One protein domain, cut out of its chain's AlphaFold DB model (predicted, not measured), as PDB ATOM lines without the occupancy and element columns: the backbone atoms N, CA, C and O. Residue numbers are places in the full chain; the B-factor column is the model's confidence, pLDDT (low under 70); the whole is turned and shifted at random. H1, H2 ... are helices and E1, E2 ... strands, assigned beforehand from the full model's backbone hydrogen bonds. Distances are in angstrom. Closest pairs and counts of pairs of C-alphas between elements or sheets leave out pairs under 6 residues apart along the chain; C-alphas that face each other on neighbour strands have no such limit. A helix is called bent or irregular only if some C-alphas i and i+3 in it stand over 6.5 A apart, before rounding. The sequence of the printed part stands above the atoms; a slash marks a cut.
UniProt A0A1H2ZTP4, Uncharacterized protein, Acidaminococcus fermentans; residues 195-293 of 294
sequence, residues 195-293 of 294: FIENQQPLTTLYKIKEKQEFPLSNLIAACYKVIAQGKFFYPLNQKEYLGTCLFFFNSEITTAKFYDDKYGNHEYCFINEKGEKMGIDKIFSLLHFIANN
ATOM      1  N   PHE A 195     143.458 212.450 213.327       91.69
ATOM      2  CA  PHE A 195     142.441 213.471 213.088       91.69
ATOM      3  C   PHE A 195     142.326 213.830 211.598       91.69
ATOM      4  O   PHE A 195     141.219 213.942 211.071       91.69
ATOM      5  N   ILE A 196     143.457 213.992 210.905       89.69
ATOM      6  CA  ILE A 196     143.497 214.324 209.472       89.69
ATOM      7  C   ILE A 196     143.034 213.139 208.609       89.69
ATOM      8  O   ILE A 196     142.291 213.334 207.644       89.69
ATOM      9  N   GLU A 197     143.452 211.920 208.948       85.31
ATOM     10  CA  GLU A 197     143.127 210.699 208.202       85.31
ATOM     11  C   GLU A 197     141.646 210.313 208.306       85.31
ATOM     12  O   GLU A 197     141.047 209.891 207.320       85.31
ATOM     13  N   ASN A 198     141.025 210.493 209.474       84.19
ATOM     14  CA  ASN A 198     139.635 210.074 209.690       84.19
ATOM     15  C   ASN A 198     138.589 211.105 209.251       84.19
ATOM     16  O   ASN A 198     137.389 210.829 209.304       84.19
ATOM     17  N   GLN A 199     139.007 212.285 208.792       82.81
ATOM     18  CA  GLN A 199     138.098 213.291 208.251       82.81
ATOM     19  C   GLN A 199     138.247 213.400 206.735       82.81
ATOM     20  O   GLN A 199     139.096 214.136 206.235       82.81
ATOM     21  N   GLN A 200     137.348 212.738 205.996       77.25
ATOM     22  CA  GLN A 200     137.367 212.725 204.526       77.25
ATOM     23  C   GLN A 200     137.545 214.099 203.851       77.25
ATOM     24  O   GLN A 200     138.301 214.164 202.874       77.25
ATOM     25  N   PRO A 201     136.913 215.200 204.321       78.38
ATOM     26  CA  PRO A 201     137.145 216.519 203.734       78.38
ATOM     27  C   PRO A 201     138.606 216.968 203.851       78.38
ATOM     28  O   PRO A 201     139.150 217.526 202.904       78.38
ATOM     29  N   LEU A 202     139.260 216.685 204.981       78.75
ATOM     30  CA  LEU A 202     140.651 217.061 205.236       78.75
ATOM     31  C   LEU A 202     141.624 216.207 204.432       78.75
ATOM     32  O   LEU A 202     142.538 216.746 203.811       78.75
ATOM     33  N   THR A 203     141.393 214.896 204.379       76.31
ATOM     34  CA  THR A 203     142.204 213.982 203.569       76.31
ATOM     35  C   THR A 203     142.128 214.350 202.085       76.31
ATOM     36  O   THR A 203     143.144 214.382 201.392       76.31
ATOM     37  N   THR A 204     140.930 214.675 201.589       76.69
ATOM     38  CA  THR A 204     140.724 215.133 200.206       76.69
ATOM     39  C   THR A 204     141.420 216.470 199.954       76.69
ATOM     40  O   THR A 204     142.113 216.622 198.949       76.69
ATOM     41  N   LEU A 205     141.287 217.423 200.880       74.19
ATOM     42  CA  LEU A 205     141.919 218.736 200.773       74.19
ATOM     43  C   LEU A 205     143.448 218.632 200.721       74.19
ATOM     44  O   LEU A 205     144.064 219.307 199.899       74.19
ATOM     45  N   TYR A 206     144.045 217.765 201.543       76.50
ATOM     46  CA  TYR A 206     145.484 217.500 201.530       76.50
ATOM     47  C   TYR A 206     145.947 217.008 200.153       76.50
ATOM     48  O   TYR A 206     146.840 217.602 199.550       76.50
ATOM     49  N   LYS A 207     145.272 215.986 199.605       77.62
ATOM     50  CA  LYS A 207     145.588 215.421 198.280       77.62
ATOM     51  C   LYS A 207     145.513 216.462 197.164       77.62
ATOM     52  O   LYS A 207     146.376 216.484 196.289       77.62
ATOM     53  N   ILE A 208     144.500 217.334 197.204       71.00
ATOM     54  CA  ILE A 208     144.319 218.409 196.218       71.00
ATOM     55  C   ILE A 208     145.438 219.448 196.329       71.00
ATOM     56  O   ILE A 208     146.042 219.795 195.313       71.00
ATOM     57  N   LYS A 209     145.708 219.959 197.539       70.00
ATOM     58  CA  LYS A 209     146.648 221.074 197.741       70.00
ATOM     59  C   LYS A 209     148.088 220.680 197.458       70.00
ATOM     60  O   LYS A 209     148.791 221.415 196.772       70.00
ATOM     61  N   GLU A 210     148.482 219.493 197.894       69.44
ATOM     62  CA  GLU A 210     149.857 219.017 197.746       69.44
ATOM     63  C   GLU A 210     150.078 218.212 196.457       69.44
ATOM     64  O   GLU A 210     151.183 217.737 196.211       69.44
ATOM     65  N   LYS A 211     149.043 218.070 195.609       64.25
ATOM     66  CA  LYS A 211     149.078 217.306 194.346       64.25
ATOM     67  C   LYS A 211     149.614 215.879 194.536       64.25
ATOM     68  O   LYS A 211     150.411 215.395 193.734       64.25
ATOM     69  N   GLN A 212     149.202 215.222 195.618       58.94
ATOM     70  CA  GLN A 212     149.833 213.994 196.102       58.94
ATOM     71  C   GLN A 212     148.879 212.790 196.181       58.94
ATOM     72  O   GLN A 212     147.784 212.879 196.735       58.94
ATOM     73  N   GLU A 213     149.383 211.629 195.741       56.44
ATOM     74  CA  GLU A 213     148.996 210.269 196.173       56.44
ATOM     75  C   GLU A 213     150.033 209.723 197.181       56.44
ATOM     76  O   GLU A 213     150.582 208.635 197.024       56.44
ATOM     77  N   PHE A 214     150.421 210.517 198.177       59.69
ATOM     78  CA  PHE A 214     151.581 210.173 199.002       59.69
ATOM     79  C   PHE A 214     151.293 209.019 199.976       59.69
ATOM     80  O   PHE A 214     150.239 209.023 200.618       59.69
ATOM     81  N   PRO A 215     152.209 208.043 200.130       72.81
ATOM     82  CA  PRO A 215     152.002 206.929 201.042       72.81
ATOM     83  C   PRO A 215     152.169 207.384 202.496       72.81
ATOM     84  O   PRO A 215     153.204 207.936 202.881       72.81
ATOM     85  N   LEU A 216     151.156 207.100 203.319       83.00
ATOM     86  CA  LEU A 216     151.120 207.369 204.762       83.00
ATOM     87  C   LEU A 216     152.404 206.919 205.483       83.00
ATOM     88  O   LEU A 216     152.904 207.618 206.363       83.00
ATOM     89  N   SER A 217     153.007 205.814 205.042       85.00
ATOM     90  CA  SER A 217     154.274 205.292 205.559       85.00
ATOM     91  C   SER A 217     155.423 206.306 205.554       85.00
ATOM     92  O   SER A 217     156.212 206.347 206.498       85.00
ATOM     93  N   ASN A 218     155.530 207.132 204.511       88.88
ATOM     94  CA  ASN A 218     156.591 208.133 204.404       88.88
ATOM     95  C   ASN A 218     156.319 209.320 205.329       88.88
ATOM     96  O   ASN A 218     157.248 209.843 205.939       88.88
ATOM     97  N   LEU A 219     155.051 209.711 205.481       90.56
ATOM     98  CA  LEU A 219     154.669 210.781 206.397       90.56
ATOM     99  C   LEU A 219     154.931 210.368 207.848       90.56
ATOM    100  O   LEU A 219     155.527 211.123 208.613       90.56
ATOM    101  N   ILE A 220     154.578 209.129 208.196       93.12
ATOM    102  CA  ILE A 220     154.892 208.523 209.491       93.12
ATOM    103  C   ILE A 220     156.402 208.571 209.761       93.12
ATOM    104  O   ILE A 220     156.823 209.022 210.827       93.12
ATOM    105  N   ALA A 221     157.226 208.139 208.801       93.44
ATOM    106  CA  ALA A 221     158.681 208.146 208.947       93.44
ATOM    107  C   ALA A 221     159.266 209.562 209.051       93.44
ATOM    108  O   ALA A 221     160.181 209.790 209.842       93.44
ATOM    109  N   ALA A 222     158.720 210.525 208.312       93.00
ATOM    110  CA  ALA A 222     159.131 211.921 208.386       93.00
ATOM    111  C   ALA A 222     158.809 212.541 209.750       93.00
ATOM    112  O   ALA A 222     159.670 213.162 210.376       93.00
ATOM    113  N   CYS A 223     157.599 212.318 210.269       95.06
ATOM    114  CA  CYS A 223     157.250 212.749 211.617       95.06
ATOM    115  C   CYS A 223     158.128 212.057 212.670       95.06
ATOM    116  O   CYS A 223     158.613 212.717 213.590       95.06
ATOM    117  N   TYR A 224     158.396 210.756 212.509       95.62
ATOM    118  CA  TYR A 224     159.313 210.015 213.374       95.62
ATOM    119  C   TYR A 224     160.709 210.653 213.403       95.62
ATOM    120  O   TYR A 224     161.243 210.888 214.486       95.62
ATOM    121  N   LYS A 225     161.275 210.987 212.232       94.06
ATOM    122  CA  LYS A 225     162.577 211.662 212.086       94.06
ATOM    123  C   LYS A 225     162.633 212.933 212.934       94.06
ATOM    124  O   LYS A 225     163.539 213.087 213.753       94.06
ATOM    125  N   VAL A 226     161.633 213.806 212.793       93.62
ATOM    126  CA  VAL A 226     161.560 215.081 213.529       93.62
ATOM    127  C   VAL A 226     161.519 214.855 215.047       93.62
ATOM    128  O   VAL A 226     162.254 215.507 215.791       93.62
ATOM    129  N   ILE A 227     160.717 213.898 215.524       94.94
ATOM    130  CA  ILE A 227     160.609 213.587 216.961       94.94
ATOM    131  C   ILE A 227     161.908 212.972 217.501       94.94
ATOM    132  O   ILE A 227     162.398 213.344 218.577       94.94
ATOM    133  N   ALA A 228     162.496 212.027 216.766       92.44
ATOM    134  CA  ALA A 228     163.704 211.322 217.176       92.44
ATOM    135  C   ALA A 228     164.901 212.273 217.310       92.44
ATOM    136  O   ALA A 228     165.600 212.238 218.325       92.44
ATOM    137  N   GLN A 229     165.044 213.214 216.376       88.62
ATOM    138  CA  GLN A 229     166.061 214.264 216.406       88.62
ATOM    139  C   GLN A 229     165.955 215.186 217.633       88.62
ATOM    140  O   GLN A 229     166.949 215.769 218.065       88.62
ATOM    141  N   GLY A 230     164.766 215.307 218.239       82.00
ATOM    142  CA  GLY A 230     164.543 216.010 219.511       82.00
ATOM    143  C   GLY A 230     164.708 217.530 219.455       82.00
ATOM    144  O   GLY A 230     164.527 218.206 220.467       82.00
ATOM    145  N   LYS A 231     165.054 218.078 218.288       83.12
ATOM    146  CA  LYS A 231     165.150 219.507 218.001       83.12
ATOM    147  C   LYS A 231     164.713 219.741 216.563       83.12
ATOM    148  O   LYS A 231     165.005 218.935 215.685       83.12
ATOM    149  N   PHE A 232     164.074 220.878 216.319       85.44
ATOM    150  CA  PHE A 232     163.842 221.338 214.958       85.44
ATOM    151  C   PHE A 232     165.170 221.851 214.393       85.44
ATOM    152  O   PHE A 232     165.800 222.735 214.981       85.44
ATOM    153  N   PHE A 233     165.617 221.272 213.283       81.62
ATOM    154  CA  PHE A 233     166.789 221.728 212.538       81.62
ATOM    155  C   PHE A 233     166.367 222.624 211.377       81.62
ATOM    156  O   PHE A 233     165.185 222.718 211.059       81.62
ATOM    157  N   TYR A 234     167.320 223.326 210.767       78.56
ATOM    158  CA  TYR A 234     167.037 224.134 209.584       78.56
ATOM    159  C   TYR A 234     166.390 223.275 208.478       78.56
ATOM    160  O   TYR A 234     166.880 222.170 208.243       78.56
ATOM    161  N   PRO A 235     165.335 223.758 207.787       83.19
ATOM    162  CA  PRO A 235     164.678 225.065 207.943       83.19
ATOM    163  C   PRO A 235     163.510 225.075 208.950       83.19
ATOM    164  O   PRO A 235     162.921 226.124 209.197       83.19
ATOM    165  N   LEU A 236     163.183 223.948 209.587       85.94
ATOM    166  CA  LEU A 236     162.079 223.825 210.554       85.94
ATOM    167  C   LEU A 236     162.236 224.711 211.800       85.94
ATOM    168  O   LEU A 236     161.252 225.005 212.478       85.94
ATOM    169  N   ASN A 237     163.461 225.140 212.112       84.06
ATOM    170  CA  ASN A 237     163.741 226.086 213.196       84.06
ATOM    171  C   ASN A 237     163.559 227.562 212.814       84.06
ATOM    172  O   ASN A 237     163.673 228.432 213.679       84.06
ATOM    173  N   GLN A 238     163.295 227.865 211.541       86.69
ATOM    174  CA  GLN A 238     163.052 229.230 211.097       86.69
ATOM    175  C   GLN A 238     161.660 229.699 211.513       86.69
ATOM    176  O   GLN A 238     160.730 228.907 211.632       86.69
ATOM    177  N   LYS A 239     161.497 231.018 211.682       80.31
ATOM    178  CA  LYS A 239     160.231 231.645 212.106       80.31
ATOM    179  C   LYS A 239     159.029 231.225 211.248       80.31
ATOM    180  O   LYS A 239     157.919 231.174 211.767       80.31
ATOM    181  N   GLU A 240     159.258 230.933 209.970       81.62
ATOM    182  CA  GLU A 240     158.239 230.473 209.023       81.62
ATOM    183  C   GLU A 240     157.601 229.138 209.437       81.62
ATOM    184  O   GLU A 240     156.376 229.040 209.490       81.62
ATOM    185  N   TYR A 241     158.417 228.144 209.805       86.44
ATOM    186  CA  TYR A 241     157.951 226.797 210.148       86.44
ATOM    187  C   TYR A 241     157.825 226.558 211.648       86.44
ATOM    188  O   TYR A 241     156.984 225.766 212.057       86.44
ATOM    189  N   LEU A 242     158.601 227.251 212.486       91.50
ATOM    190  CA  LEU A 242     158.700 226.962 213.918       91.50
ATOM    191  C   LEU A 242     157.341 226.997 214.625       91.50
ATOM    192  O   LEU A 242     157.042 226.108 215.417       91.50
ATOM    193  N   GLY A 243     156.498 227.991 214.322       93.56
ATOM    194  CA  GLY A 243     155.149 228.070 214.893       93.56
ATOM    195  C   GLY A 243     154.273 226.880 214.488       93.56
ATOM    196  O   GLY A 243     153.571 226.314 215.320       93.56
ATOM    197  N   THR A 244     154.367 226.460 213.228       94.88
ATOM    198  CA  THR A 244     153.655 225.297 212.687       94.88
ATOM    199  C   THR A 244     154.177 223.988 213.283       94.88
ATOM    200  O   THR A 244     153.381 223.128 213.648       94.88
ATOM    201  N   CYS A 245     155.494 223.855 213.455       94.81
ATOM    202  CA  CYS A 245     156.129 222.711 214.104       94.81
ATOM    203  C   CYS A 245     155.690 222.583 215.564       94.81
ATOM    204  O   CYS A 245     155.270 221.512 215.983       94.81
ATOM    205  N   LEU A 246     155.740 223.675 216.333       94.88
ATOM    206  CA  LEU A 246     155.293 223.676 217.729       94.88
ATOM    207  C   LEU A 246     153.809 223.315 217.840       94.88
ATOM    208  O   LEU A 246     153.438 222.540 218.714       94.88
ATOM    209  N   PHE A 247     152.976 223.819 216.931       96.69
ATOM    210  CA  PHE A 247     151.567 223.452 216.882       96.69
ATOM    211  C   PHE A 247     151.382 221.956 216.578       96.69
ATOM    212  O   PHE A 247     150.711 221.251 217.322       96.69
ATOM    213  N   PHE A 248     152.004 221.432 215.521       96.94
ATOM    214  CA  PHE A 248     151.759 220.054 215.087       96.94
ATOM    215  C   PHE A 248     152.423 218.989 215.972       96.94
ATOM    216  O   PHE A 248     151.859 217.918 216.164       96.94
ATOM    217  N   PHE A 249     153.621 219.251 216.496       96.88
ATOM    218  CA  PHE A 249     154.389 218.260 217.256       96.88
ATOM    219  C   PHE A 249     154.224 218.387 218.773       96.88
ATOM    220  O   PHE A 249     154.545 217.436 219.476       96.88
ATOM    221  N   ASN A 250     153.741 219.521 219.301       95.88
ATOM    222  CA  ASN A 250     153.657 219.753 220.754       95.88
ATOM    223  C   ASN A 250     152.234 220.080 221.243       95.88
ATOM    224  O   ASN A 250     152.067 220.546 222.377       95.88
ATOM    225  N   SER A 251     151.225 219.900 220.391       96.94
ATOM    226  CA  SER A 251     149.819 220.070 220.751       96.94
ATOM    227  C   SER A 251     148.926 219.143 219.926       96.94
ATOM    228  O   SER A 251     149.302 218.704 218.839       96.94
ATOM    229  N   GLU A 252     147.762 218.826 220.465       97.00
ATOM    230  CA  GLU A 252     146.759 217.922 219.924       97.00
ATOM    231  C   GLU A 252     145.634 218.722 219.258       97.00
ATOM    232  O   GLU A 252     144.916 219.506 219.877       97.00
ATOM    233  N   ILE A 253     145.453 218.512 217.960       96.06
ATOM    234  CA  ILE A 253     144.331 219.036 217.193       96.06
ATOM    235  C   ILE A 253     143.048 218.413 217.740       96.06
ATOM    236  O   ILE A 253     142.885 217.194 217.762       96.06
ATOM    237  N   THR A 254     142.117 219.274 218.144       94.44
ATOM    238  CA  THR A 254     140.811 218.870 218.678       94.44
ATOM    239  C   THR A 254     139.679 219.171 217.708       94.44
ATOM    240  O   THR A 254     138.618 218.551 217.767       94.44
ATOM    241  N   THR A 255     139.846 220.153 216.819       92.69
ATOM    242  CA  THR A 255     138.799 220.563 215.876       92.69
ATOM    243  C   THR A 255     139.398 221.218 214.632       92.69
ATOM    244  O   THR A 255     140.414 221.906 214.708       92.69
ATOM    245  N   ALA A 256     138.725 221.069 213.491       89.62
ATOM    246  CA  ALA A 256     138.932 221.886 212.299       89.62
ATOM    247  C   ALA A 256     137.689 222.753 212.063       89.62
ATOM    248  O   ALA A 256     136.561 222.282 212.229       89.62
ATOM    249  N   LYS A 257     137.882 224.025 211.711       86.00
ATOM    250  CA  LYS A 257     136.787 224.958 211.427       86.00
ATOM    251  C   LYS A 257     136.959 225.636 210.078       86.00
ATOM    252  O   LYS A 257     138.074 225.904 209.631       86.00
ATOM    253  N   PHE A 258     135.805 225.928 209.497       76.94
ATOM    254  CA  PHE A 258     135.621 226.657 208.256       76.94
ATOM    255  C   PHE A 258     135.116 228.045 208.637       76.94
ATOM    256  O   PHE A 258     134.051 228.165 209.248       76.94
ATOM    257  N   TYR A 259     135.910 229.069 208.355       68.62
ATOM    258  CA  TYR A 259     135.526 230.454 208.571       68.62
ATOM    259  C   TYR A 259     135.534 231.183 207.241       68.62
ATOM    260  O   TYR A 259     136.464 231.020 206.460       68.62
ATOM    261  N   ASP A 260     134.537 232.027 207.020       60.09
ATOM    262  CA  ASP A 260     134.646 233.068 206.008       60.09
ATOM    263  C   ASP A 260     135.363 234.249 206.663       60.09
ATOM    264  O   ASP A 260     134.943 234.739 207.720       60.09
ATOM    265  N   ASP A 261     136.488 234.676 206.090       61.84
ATOM    266  CA  ASP A 261     137.136 235.909 206.516       61.84
ATOM    267  C   ASP A 261     136.225 237.122 206.217       61.84
ATOM    268  O   ASP A 261     135.183 237.027 205.561       61.84
ATOM    269  N   LYS A 262     136.611 238.315 206.688       54.62
ATOM    270  CA  LYS A 262     135.847 239.556 206.435       54.62
ATOM    271  C   LYS A 262     135.715 239.920 204.945       54.62
ATOM    272  O   LYS A 262     134.976 240.850 204.629       54.62
ATOM    273  N   TYR A 263     136.431 239.229 204.062       59.00
ATOM    274  CA  TYR A 263     136.466 239.424 202.618       59.00
ATOM    275  C   TYR A 263     135.798 238.267 201.849       59.00
ATOM    276  O   TYR A 263     135.792 238.291 200.621       59.00
ATOM    277  N   GLY A 264     135.200 237.291 202.546       57.91
ATOM    278  CA  GLY A 264     134.542 236.131 201.945       57.91
ATOM    279  C   GLY A 264     135.494 235.024 201.478       57.91
ATOM    280  O   GLY A 264     135.056 234.125 200.763       57.91
ATOM    281  N   ASN A 265     136.775 235.058 201.857       60.75
ATOM    282  CA  ASN A 265     137.685 233.942 201.621       60.75
ATOM    283  C   ASN A 265     137.487 232.877 202.698       60.75
ATOM    284  O   ASN A 265     137.520 233.170 203.893       60.75
ATOM    285  N   HIS A 266     137.347 231.626 202.271       63.53
ATOM    286  CA  HIS A 266     137.298 230.487 203.177       63.53
ATOM    287  C   HIS A 266     138.677 230.274 203.835       63.53
ATOM    288  O   HIS A 266     139.591 229.722 203.218       63.53
ATOM    289  N   GLU A 267     138.840 230.699 205.089       66.62
ATOM    290  CA  GLU A 267     139.967 230.323 205.937       66.62
ATOM    291  C   GLU A 267     139.660 229.005 206.653       66.62
ATOM    292  O   GLU A 267     138.746 228.883 207.474       66.62
ATOM    293  N   TYR A 268     140.479 228.003 206.352       82.94
ATOM    294  CA  TYR A 268     140.437 226.701 206.995       82.94
ATOM    295  C   TYR A 268     141.484 226.680 208.103       82.94
ATOM    296  O   TYR A 268     142.674 226.875 207.829       82.94
ATOM    297  N   CYS A 269     141.079 226.412 209.344       90.88
ATOM    298  CA  CYS A 269     142.028 226.319 210.451       90.88
ATOM    299  C   CYS A 269     141.829 225.078 211.327       90.88
ATOM    300  O   CYS A 269     140.705 224.675 211.631       90.88
ATOM    301  N   PHE A 270     142.942 224.527 211.797       94.00
ATOM    302  CA  PHE A 270     142.992 223.623 212.937       94.00
ATOM    303  C   PHE A 270     142.982 224.411 214.243       94.00
ATOM    304  O   PHE A 270     143.525 225.517 214.318       94.00
ATOM    305  N   ILE A 271     142.374 223.825 215.271       94.75
ATOM    306  CA  ILE A 271     142.355 224.324 216.643       94.75
ATOM    307  C   ILE A 271     142.899 223.223 217.549       94.75
ATOM    308  O   ILE A 271     142.423 222.086 217.482       94.75
ATOM    309  N   ASN A 272     143.896 223.553 218.368       96.38
ATOM    310  CA  ASN A 272     144.484 222.611 219.321       96.38
ATOM    311  C   ASN A 272     143.780 222.643 220.689       96.38
ATOM    312  O   ASN A 272     142.874 223.447 220.926       96.38
ATOM    313  N   GLU A 273     144.190 221.777 221.608       95.38
ATOM    314  CA  GLU A 273     143.687 221.677 222.982       95.38
ATOM    315  C   GLU A 273     143.872 222.961 223.807       95.38
ATOM    316  O   GLU A 273     143.173 223.171 224.796       95.38
ATOM    317  N   LYS A 274     144.777 223.852 223.383       95.06
ATOM    318  CA  LYS A 274     145.026 225.166 224.002       95.06
ATOM    319  C   LYS A 274     144.156 226.279 223.409       95.06
ATOM    320  O   LYS A 274     144.223 227.417 223.867       95.06
ATOM    321  N   GLY A 275     143.340 225.978 222.397       93.00
ATOM    322  CA  GLY A 275     142.518 226.957 221.682       93.00
ATOM    323  C   GLY A 275     143.298 227.819 220.681       93.00
ATOM    324  O   GLY A 275     142.746 228.783 220.141       93.00
ATOM    325  N   GLU A 276     144.561 227.489 220.414       94.38
ATOM    326  CA  GLU A 276     145.378 228.159 219.405       94.38
ATOM    327  C   GLU A 276     144.914 227.743 218.009       94.38
ATOM    328  O   GLU A 276     144.427 226.631 217.803       94.38
ATOM    329  N   LYS A 277     145.061 228.645 217.034       93.88
ATOM    330  CA  LYS A 277     144.620 228.423 215.655       93.88
ATOM    331  C   LYS A 277     145.813 228.300 214.720       93.88
ATOM    332  O   LYS A 277     146.720 229.131 214.771       93.88
ATOM    333  N   MET A 278     145.758 227.337 213.810       94.19
ATOM    334  CA  MET A 278     146.737 227.185 212.736       94.19
ATOM    335  C   MET A 278     146.034 226.993 211.399       94.19
ATOM    336  O   MET A 278     145.144 226.155 211.282       94.19
ATOM    337  N   GLY A 279     146.429 227.760 210.383       91.62
ATOM    338  CA  GLY A 279     145.903 227.577 209.030       91.62
ATOM    339  C   GLY A 279     146.220 226.170 208.520       91.62
ATOM    340  O   GLY A 279     147.363 225.727 208.641       91.62
ATOM    341  N   ILE A 280     145.225 225.482 207.955       89.31
ATOM    342  CA  ILE A 280     145.387 224.104 207.459       89.31
ATOM    343  C   ILE A 280     146.535 224.024 206.446       89.31
ATOM    344  O   ILE A 280     147.348 223.108 206.511       89.31
ATOM    345  N   ASP A 281     146.674 225.040 205.599       87.56
ATOM    346  CA  ASP A 281     147.681 225.081 204.531       87.56
ATOM    347  C   ASP A 281     149.103 225.136 205.065       87.56
ATOM    348  O   ASP A 281     150.013 224.577 204.463       87.56
ATOM    349  N   LYS A 282     149.302 225.746 206.238       91.19
ATOM    350  CA  LYS A 282     150.610 225.742 206.896       91.19
ATOM    351  C   LYS A 282     150.969 224.343 207.372       91.19
ATOM    352  O   LYS A 282     152.108 223.921 207.208       91.19
ATOM    353  N   ILE A 283     150.001 223.624 207.944       92.31
ATOM    354  CA  ILE A 283     150.202 222.247 208.400       92.31
ATOM    355  C   ILE A 283     150.446 221.337 207.202       92.31
ATOM    356  O   ILE A 283     151.408 220.584 207.214       92.31
ATOM    357  N   PHE A 284     149.647 221.441 206.145       90.38
ATOM    358  CA  PHE A 284     149.824 220.623 204.946       90.38
ATOM    359  C   PHE A 284     151.154 220.903 204.249       90.38
ATOM    360  O   PHE A 284     151.876 219.955 203.955       90.38
ATOM    361  N   SER A 285     151.549 222.173 204.134       88.25
ATOM    362  CA  SER A 285     152.866 222.552 203.624       88.25
ATOM    363  C   SER A 285     154.002 222.001 204.492       88.25
ATOM    364  O   SER A 285     154.983 221.494 203.955       88.25
ATOM    365  N   LEU A 286     153.868 222.027 205.826       91.44
ATOM    366  CA  LEU A 286     154.840 221.412 206.733       91.44
ATOM    367  C   LEU A 286     154.940 219.899 206.505       91.44
ATOM    368  O   LEU A 286     156.048 219.384 206.379       91.44
ATOM    369  N   LEU A 287     153.807 219.192 206.461       91.06
ATOM    370  CA  LEU A 287     153.760 217.740 206.264       91.06
ATOM    371  C   LEU A 287     154.353 217.348 204.909       91.06
ATOM    372  O   LEU A 287     155.176 216.437 204.839       91.06
ATOM    373  N   HIS A 288     154.015 218.090 203.855       87.00
ATOM    374  CA  HIS A 288     154.615 217.931 202.539       87.00
ATOM    375  C   HIS A 288     156.125 218.179 202.577       87.00
ATOM    376  O   HIS A 288     156.903 217.393 202.036       87.00
ATOM    377  N   PHE A 289     156.563 219.249 203.241       87.56
ATOM    378  CA  PHE A 289     157.973 219.600 203.335       87.56
ATOM    379  C   PHE A 289     158.787 218.485 204.002       87.56
ATOM    380  O   PHE A 289     159.781 218.045 203.427       87.56
ATOM    381  N   ILE A 290     158.370 218.011 205.184       89.12
ATOM    382  CA  ILE A 290     159.134 217.004 205.943       89.12
ATOM    383  C   ILE A 290     159.132 215.636 205.267       89.12
ATOM    384  O   ILE A 290     160.049 214.849 205.476       89.12
ATOM    385  N   ALA A 291     158.098 215.347 204.480       87.06
ATOM    386  CA  ALA A 291     157.948 214.063 203.828       87.06
ATOM    387  C   ALA A 291     158.684 213.971 202.481       87.06
ATOM    388  O   ALA A 291     158.959 212.861 202.033       87.06
ATOM    389  N   ASN A 292     159.018 215.108 201.856       80.12
ATOM    390  CA  ASN A 292     159.679 215.147 200.547       80.12
ATOM    391  C   ASN A 292     161.098 215.734 200.548       80.12
ATOM    392  O   ASN A 292     161.816 215.520 199.576       80.12
ATOM    393  N   ASN A 293     161.507 216.491 201.570       65.44
ATOM    394  CA  ASN A 293     162.873 217.015 201.630       65.44
ATOM    395  C   ASN A 293     163.799 216.047 202.374       65.44
ATOM    396  O   ASN A 293     163.581 215.739 203.551       65.44
TER     397      ASN A 293
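Overview. This is residues 195 to 293 of the 294 residues of an uncharacterized protein of Acidaminococcus fermentans (UniProt A0A1H2ZTP4). A small three-stranded antiparallel sheet sits at one end of the model, and the helix H4 starts straight from its last strand and runs through the middle of the domain, with H2 crossing its far part, H3 packed across it and over E2 and E3, and H1 near its first turns. The turn of the E1 and E2 hairpin makes one end of the longest axis and H2 the other. The printed part has 99 residues with four named helices and three named strands, in the order H1, H2, H3, E1, E2, E3, H4; the sheet's order is E1, E2, E3, and the class is mixed, helices and strands. The whole is compact, with a radius of gyration of the C-alphas of 13.6 A, and spans 40 by 29 by 22 A.

Arrangement. The sheet of E1, residues 253 to 260, E2, residues 266 to 272, and E3, residues 277 to 279, is a meander, each strand the antiparallel neighbour of the one before. E1 and E2 form a hairpin, with N 257 and O 269 2.9 A apart and N 267 and O 259 2.8 A apart, within hydrogen-bond range. E2 and E3 form another, with N 270 and O 278 at 2.8 A. H3, residues 239 to 250, is on the sheet at a height over the sheet of 10.8 A, over E2 and E3, and runs along the strands, only just, at 28 degrees to E2 on the local plane. The closest C-alphas of H3 and E3 are those of Thr 244 and Met 278, 7.2 A apart. H4, residues 280 to 292, only grazes the sheet with its residues 280 to 283, and it is the hub, the helix that touches most other helices. With residues 282 to 286 alone it touches H3, about perpendicular at 90 degrees; the closest C-alphas, those of Thr 244 and Ile 283, are 6.3 A apart. With residues 287 to 291 alone it touches H2, residues 216 to 229, about perpendicular at 86 degrees, Ala 222 and Ala 291 having the closest C-alphas at 5.2 A. H1, residues 200 to 209, and H4 only just touch, with 3 pairs of C-alphas within 8 A, at a steep tilt of 64 degrees; the closest are those of Tyr 206 and Phe 284, 6.3 A. H1 is apart from H2 and H3. In H1, H2 and H4 every O i to N i+4 pair is within hydrogen-bond range; in H3 6 of 8 are.

Along the chain. E1 measures 20.4 A from C-alpha 253 at (144.331, 219.036, 217.193) to C-alpha 260, E2 19.3 A and E3 6.8 A. H2 measures 20.2 A, H4 18.2 A, H3 16.1 A and H1 14.2 A. H1 begins with C-alpha 200 at (137.367, 212.725, 204.526), and H4 ends with C-alpha 292 at (159.679, 215.147, 200.547). H3 is irregular, with C-alphas 240 and 243 7.1 A apart.

Size, cuts and confidence. The two C-alphas farthest apart, those of Ala 228 and Tyr 263, are 41.8 A apart. The printed part has no cut and no long link. The mean pLDDT of the printed part is 84.1; it is under 70 at residues 210 to 214, 259 to 267 and 293.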